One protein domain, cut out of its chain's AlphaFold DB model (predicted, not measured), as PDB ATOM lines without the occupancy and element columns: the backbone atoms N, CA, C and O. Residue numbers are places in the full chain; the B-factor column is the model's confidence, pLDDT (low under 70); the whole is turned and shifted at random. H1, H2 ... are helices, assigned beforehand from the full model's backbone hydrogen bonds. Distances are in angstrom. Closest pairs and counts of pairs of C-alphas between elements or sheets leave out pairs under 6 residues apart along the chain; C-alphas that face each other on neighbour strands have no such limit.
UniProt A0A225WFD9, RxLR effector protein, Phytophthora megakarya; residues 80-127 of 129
ATOM      1  N   GLU A  80     -11.723 -36.029  46.227       89.25
ATOM      2  CA  GLU A  80     -11.470 -34.814  45.447       89.25
ATOM      3  C   GLU A  80     -10.432 -35.046  44.341       89.25
ATOM      4  O   GLU A  80     -10.686 -34.726  43.180       89.25
ATOM      5  N   LYS A  81      -9.301 -35.689  44.665       88.94
ATOM      6  CA  LYS A  81      -8.243 -35.974  43.689       88.94
ATOM      7  C   LYS A  81      -8.713 -36.948  42.611       88.94
ATOM      8  O   LYS A  81      -8.408 -36.761  41.435       88.94
ATOM      9  N   ILE A  82      -9.473 -37.973  42.993       91.69
ATOM     10  CA  ILE A  82     -10.049 -38.941  42.052       91.69
ATOM     11  C   ILE A  82     -11.075 -38.260  41.139       91.69
ATOM     12  O   ILE A  82     -11.040 -38.471  39.927       91.69
ATOM     13  N   ALA A  83     -11.943 -37.409  41.691       90.50
ATOM     14  CA  ALA A  83     -12.930 -36.651  40.926       90.50
ATOM     15  C   ALA A  83     -12.272 -35.664  39.952       90.50
ATOM     16  O   ALA A  83     -12.705 -35.538  38.809       90.50
ATOM     17  N   GLU A  84     -11.199 -34.999  40.375       90.81
ATOM     18  CA  GLU A  84     -10.391 -34.129  39.522       90.81
ATOM     19  C   GLU A  84      -9.770 -34.921  38.360       90.81
ATOM     20  O   GLU A  84      -9.939 -34.562  37.196       90.81
ATOM     21  N   MET A  85      -9.157 -36.076  38.635       91.44
ATOM     22  CA  MET A  85      -8.605 -36.910  37.564       91.44
ATOM     23  C   MET A  85      -9.668 -37.514  36.648       91.44
ATOM     24  O   MET A  85      -9.406 -37.738  35.467       91.44
ATOM     25  N   ALA A  86     -10.872 -37.774  37.158       88.62
ATOM     26  CA  ALA A  86     -11.990 -38.218  36.334       88.62
ATOM     27  C   ALA A  86     -12.407 -37.142  35.314       88.62
ATOM     28  O   ALA A  86     -12.824 -37.493  34.210       88.62
ATOM     29  N   LYS A  87     -12.218 -35.853  35.640       88.94
ATOM     30  CA  LYS A  87     -12.377 -34.718  34.711       88.94
ATOM     31  C   LYS A  87     -11.205 -34.575  33.728       88.94
ATOM     32  O   LYS A  87     -11.322 -33.834  32.759       88.94
ATOM     33  N   GLY A  88     -10.107 -35.307  33.937       84.44
ATOM     34  CA  GLY A  88      -8.939 -35.359  33.050       84.44
ATOM     35  C   GLY A  88      -7.787 -34.428  33.439       84.44
ATOM     36  O   GLY A  88      -6.745 -34.447  32.788       84.44
ATOM     37  N   THR A  89      -7.920 -33.640  34.504       84.75
ATOM     38  CA  THR A  89      -6.853 -32.744  34.968       84.75
ATOM     39  C   THR A  89      -5.801 -33.504  35.782       84.75
ATOM     40  O   THR A  89      -6.111 -34.428  36.534       84.75
ATOM     41  N   LYS A  90      -4.523 -33.131  35.606       79.88
ATOM     42  CA  LYS A  90      -3.350 -33.678  36.332       79.88
ATOM     43  C   LYS A  90      -3.206 -35.213  36.293       79.88
ATOM     44  O   LYS A  90      -2.495 -35.794  37.113       79.88
ATOM     45  N   GLN A  91      -3.846 -35.873  35.326       88.31
ATOM     46  CA  GLN A  91      -4.007 -37.325  35.309       88.31
ATOM     47  C   GLN A  91      -2.668 -38.067  35.154       88.31
ATOM     48  O   GLN A  91      -2.343 -38.918  35.977       88.31
ATOM     49  N   TYR A  92      -1.847 -37.694  34.167       88.12
ATOM     50  CA  TYR A  92      -0.550 -38.342  33.926       88.12
ATOM     51  C   TYR A  92       0.457 -38.124  35.060       88.12
ATOM     52  O   TYR A  92       1.096 -39.078  35.498       88.12
ATOM     53  N   LYS A  93       0.547 -36.897  35.600       88.38
ATOM     54  CA  LYS A  93       1.428 -36.593  36.742       88.38
ATOM     55  C   LYS A  93       1.082 -37.472  37.954       88.38
ATOM     56  O   LYS A  93       1.955 -38.092  38.556       88.38
ATOM     57  N   ARG A  94      -0.208 -37.603  38.277       91.00
ATOM     58  CA  ARG A  94      -0.673 -38.460  39.379       91.00
ATOM     59  C   ARG A  94      -0.507 -39.950  39.089       91.00
ATOM     60  O   ARG A  94      -0.153 -40.695  39.999       91.00
ATOM     61  N   PHE A  95      -0.679 -40.383  37.842       94.12
ATOM     62  CA  PHE A  95      -0.380 -41.756  37.435       94.12
ATOM     63  C   PHE A  95       1.094 -42.111  37.653       94.12
ATOM     64  O   PHE A  95       1.378 -43.167  38.218       94.12
ATOM     65  N   ALA A  96       2.023 -41.215  37.312       92.31
ATOM     66  CA  ALA A  96       3.444 -41.416  37.584       92.31
ATOM     67  C   ALA A  96       3.736 -41.572  39.083       92.31
ATOM     68  O   ALA A  96       4.515 -42.441  39.473       92.31
ATOM     69  N   ARG A  97       3.056 -40.802  39.945       90.19
ATOM     70  CA  ARG A  97       3.178 -40.963  41.404       90.19
ATOM     71  C   ARG A  97       2.610 -42.285  41.897       90.19
ATOM     72  O   ARG A  97       3.253 -42.947  42.705       90.19
ATOM     73  N   TRP A  98       1.434 -42.682  41.416       92.62
ATOM     74  CA  TRP A  98       0.845 -43.975  41.762       92.62
ATOM     75  C   TRP A  98       1.749 -45.133  41.343       92.62
ATOM     76  O   TRP A  98       1.928 -46.060  42.123       92.62
ATOM     77  N   ALA A  99       2.390 -45.051  40.177       93.75
ATOM     78  CA  ALA A  99       3.247 -46.108  39.646       93.75
ATOM     79  C   ALA A  99       4.514 -46.388  40.461       93.75
ATOM     80  O   ALA A  99       5.148 -47.417  40.217       93.75
ATOM     81  N   ARG A 100       4.864 -45.515  41.418       90.62
ATOM     82  CA  ARG A 100       5.940 -45.760  42.389       90.62
ATOM     83  C   ARG A 100       5.603 -46.935  43.312       90.62
ATOM     84  O   ARG A 100       6.459 -47.779  43.544       90.62
ATOM     85  N   ASP A 101       4.345 -47.027  43.750       92.06
ATOM     86  CA  ASP A 101       3.922 -47.985  44.786       92.06
ATOM     87  C   ASP A 101       2.842 -48.968  44.295       92.06
ATOM     88  O   ASP A 101       2.672 -50.063  44.838       92.06
ATOM     89  N   TYR A 102       2.109 -48.602  43.240       93.25
ATOM     90  CA  TYR A 102       0.940 -49.329  42.756       93.25
ATOM     91  C   TYR A 102       1.112 -49.773  41.300       93.25
ATOM     92  O   TYR A 102       1.251 -48.975  40.378       93.25
ATOM     93  N   LYS A 103       1.023 -51.075  41.065       95.56
ATOM     94  CA  LYS A 103       0.738 -51.691  39.769       95.56
ATOM     95  C   LYS A 103      -0.773 -51.637  39.481       95.56
ATOM     96  O   LYS A 103      -1.580 -51.553  40.403       95.56
ATOM     97  N   PRO A 104      -1.211 -51.782  38.221       94.75
ATOM     98  CA  PRO A 104      -2.641 -51.826  37.909       94.75
ATOM     99  C   PRO A 104      -3.421 -52.911  38.674       94.75
ATOM    100  O   PRO A 104      -4.605 -52.735  38.950       94.75
ATOM    101  N   ILE A 105      -2.751 -54.009  39.045       93.50
ATOM    102  CA  ILE A 105      -3.345 -55.134  39.780       93.50
ATOM    103  C   ILE A 105      -3.549 -54.872  41.281       93.50
ATOM    104  O   ILE A 105      -4.474 -55.426  41.856       93.50
ATOM    105  N   ASN A 106      -2.727 -54.030  41.918       94.69
ATOM    106  CA  ASN A 106      -2.827 -53.726  43.354       94.69
ATOM    107  C   ASN A 106      -3.348 -52.301  43.613       94.69
ATOM    108  O   ASN A 106      -3.195 -51.770  44.712       94.69
ATOM    109  N   LEU A 107      -3.943 -51.666  42.596       94.00
ATOM    110  CA  LEU A 107      -4.508 -50.331  42.725       94.00
ATOM    111  C   LEU A 107      -5.746 -50.372  43.644       94.00
ATOM    112  O   LEU A 107      -6.626 -51.209  43.407       94.00
ATOM    113  N   PRO A 108      -5.861 -49.465  44.635       92.88
ATOM    114  CA  PRO A 108      -6.968 -49.460  45.586       92.88
ATOM    115  C   PRO A 108      -8.350 -49.390  44.933       92.88
ATOM    116  O   PRO A 108      -8.558 -48.659  43.960       92.88
ATOM    117  N   ASP A 109      -9.318 -50.092  45.518       92.44
ATOM    118  CA  ASP A 109     -10.684 -50.220  44.991       92.44
ATOM    119  C   ASP A 109     -11.465 -48.912  44.939       92.44
ATOM    120  O   ASP A 109     -12.470 -48.840  44.249       92.44
ATOM    121  N   VAL A 110     -11.001 -47.852  45.600       91.62
ATOM    122  CA  VAL A 110     -11.570 -46.501  45.456       91.62
ATOM    123  C   VAL A 110     -11.379 -45.939  44.037       91.62
ATOM    124  O   VAL A 110     -12.147 -45.092  43.585       91.62
ATOM    125  N   VAL A 111     -10.383 -46.432  43.294       91.94
ATOM    126  CA  VAL A 111     -10.175 -46.091  41.885       91.94
ATOM    127  C   VAL A 111     -10.876 -47.135  41.023       91.94
ATOM    128  O   VAL A 111     -10.389 -48.255  40.874       91.94
ATOM    129  N   GLN A 112     -12.018 -46.777  40.435       90.25
ATOM    130  CA  GLN A 112     -12.833 -47.697  39.631       90.25
ATOM    131  C   GLN A 112     -13.120 -47.177  38.222       90.25
ATOM    132  O   GLN A 112     -12.843 -46.025  37.870       90.25
ATOM    133  N   GLY A 113     -13.688 -48.069  37.409       92.25
ATOM    134  CA  GLY A 113     -14.183 -47.782  36.069       92.25
ATOM    135  C   GLY A 113     -13.111 -47.222  35.138       92.25
ATOM    136  O   GLY A 113     -11.938 -47.592  35.203       92.25
ATOM    137  N   LYS A 114     -13.520 -46.260  34.303       93.75
ATOM    138  CA  LYS A 114     -12.673 -45.681  33.248       93.75
ATOM    139  C   LYS A 114     -11.344 -45.131  33.764       93.75
ATOM    140  O   LYS A 114     -10.369 -45.122  33.021       93.75
ATOM    141  N   LEU A 115     -11.288 -44.642  35.004       94.44
ATOM    142  CA  LEU A 115     -10.051 -44.095  35.556       94.44
ATOM    143  C   LEU A 115      -9.020 -45.195  35.832       94.44
ATOM    144  O   LEU A 115      -7.844 -45.016  35.512       94.44
ATOM    145  N   ARG A 116      -9.469 -46.346  36.349       95.19
ATOM    146  CA  ARG A 116      -8.631 -47.539  36.515       95.19
ATOM    147  C   ARG A 116      -8.156 -48.065  35.162       95.19
ATOM    148  O   ARG A 116      -6.975 -48.372  35.021       95.19
ATOM    149  N   ASP A 117      -9.037 -48.112  34.164       95.56
ATOM    150  CA  ASP A 117      -8.674 -48.575  32.819       95.56
ATOM    151  C   ASP A 117      -7.636 -47.662  32.160       95.56
ATOM    152  O   ASP A 117      -6.652 -48.143  31.601       95.56
ATOM    153  N   LYS A 118      -7.805 -46.341  32.293       95.44
ATOM    154  CA  LYS A 118      -6.821 -45.355  31.830       95.44
ATOM    155  C   LYS A 118      -5.475 -45.529  32.525       95.44
ATOM    156  O   LYS A 118      -4.450 -45.485  31.852       95.44
ATOM    157  N   TYR A 119      -5.472 -45.751  33.841       96.00
ATOM    158  CA  TYR A 119      -4.234 -46.017  34.572       96.00
ATOM    159  C   TYR A 119      -3.552 -47.289  34.064       96.00
ATOM    160  O   TYR A 119      -2.356 -47.276  33.792       96.00
ATOM    161  N   ARG A 120      -4.319 -48.367  33.867       96.88
ATOM    162  CA  ARG A 120      -3.810 -49.633  33.332       96.88
ATOM    163  C   ARG A 120      -3.194 -49.455  31.947       96.88
ATOM    164  O   ARG A 120      -2.091 -49.936  31.719       96.88
ATOM    165  N   TYR A 121      -3.889 -48.760  31.047       96.19
ATOM    166  CA  TYR A 121      -3.388 -48.484  29.704       96.19
ATOM    167  C   TYR A 121      -2.094 -47.668  29.749       96.19
ATOM    168  O   TYR A 121      -1.092 -48.066  29.162       96.19
ATOM    169  N   TRP A 122      -2.098 -46.563  30.497       96.62
ATOM    170  CA  TRP A 122      -0.922 -45.713  30.640       96.62
ATOM    171  C   TRP A 122       0.271 -46.491  31.216       96.62
ATOM    172  O   TRP A 122       1.367 -46.409  30.671       96.62
ATOM    173  N   TYR A 123       0.046 -47.313  32.246       96.81
ATOM    174  CA  TYR A 123       1.098 -48.082  32.914       96.81
ATOM    175  C   TYR A 123       1.801 -49.076  31.980       96.81
ATOM    176  O   TYR A 123       3.009 -49.245  32.094       96.81
ATOM    177  N   TYR A 124       1.064 -49.743  31.086       95.94
ATOM    178  CA  TYR A 124       1.630 -50.777  30.210       95.94
ATOM    179  C   TYR A 124       2.087 -50.276  28.839       95.94
ATOM    180  O   TYR A 124       2.877 -50.961  28.196       95.94
ATOM    181  N   HIS A 125       1.587 -49.130  28.370       95.19
ATOM    182  CA  HIS A 125       1.813 -48.691  26.986       95.19
ATOM    183  C   HIS A 125       2.447 -47.310  26.849       95.19
ATOM    184  O   HIS A 125       2.934 -46.992  25.771       95.19
ATOM    185  N   VAL A 126       2.406 -46.477  27.891       94.19
ATOM    186  CA  VAL A 126       2.828 -45.068  27.798       94.19
ATOM    187  C   VAL A 126       3.921 -44.726  28.802       94.19
ATOM    188  O   VAL A 126       4.731 -43.858  28.532       94.19
ATOM    189  N   LYS A 127       3.957 -45.390  29.960       89.19
ATOM    190  CA  LYS A 127       4.870 -45.062  31.061       89.19
ATOM    191  C   LYS A 127       6.349 -44.991  30.645       89.19
ATOM    192  O   LYS A 127       7.057 -44.136  31.164       89.19
TER     193      LYS A 127
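This is residues 80 to 127 of the 129 residues of the protein "RxLR effector protein" of Phytophthora megakarya (UniProt A0A225WFD9). Three short helices make a small rounded globule: H2 and H3 cross each other near their middles, and H1 sits at one end of the pair, with its last residues near the beginnings of both. A long link, residues 102 to 112, leads from the end of H2 back to the start of H3. The printed part has 48 residues with three named helices, in the order H1, H2, H3, and no named strand; the class is all helix. It is compact, with a radius of gyration of the C-alphas of 9.6 A and spans of 23 by 20 by 17 A.

H1, residues 80 to 86, begins at C-alpha 80 at (-11.470, -34.814, 45.447) and is 9.7 A long from first to last C-alpha. H2, residues 91 to 101, begins at C-alpha 91 at (-4.007, -37.325, 35.309) and is 16.3 A long. H3, residues 113 to 125, is the longest helix at 18.4 A and ends at C-alpha 125 at (1.813, -48.691, 26.986).

H1 and H2 are close but not clearly touching, the closest C-alphas being those of Met 85 and Gln 91, 5.1 A apart. They run opposite ways at a steep tilt of 66 degrees. H1 and H3 are also close but not clearly touching, with the C-alphas of Ala 86 and Leu 115 closest at 6.2 A. They run the same way at a steep tilt of 69 degrees, only just short of about perpendicular. H2 and H3 touch, H3 with residues 119 to 123 alone; the closest C-alphas, those of Phe 95 and Tyr 119, are 6.4 A apart. Their lines stand at 72 degrees, only just about perpendicular. In H1 and H3 every O i to N i+4 pair is within hydrogen-bond range; in H2 5 of 7 are.

The C-alphas farthest apart, those of Glu 80 and His 125, are 26.6 A apart. The link from H1 to H2 is tight, with 4 residues, and that from H2 to H3 is long, with 11. The printed part has no cut. Its mean pLDDT is 92.1, and no printed residue is under 70.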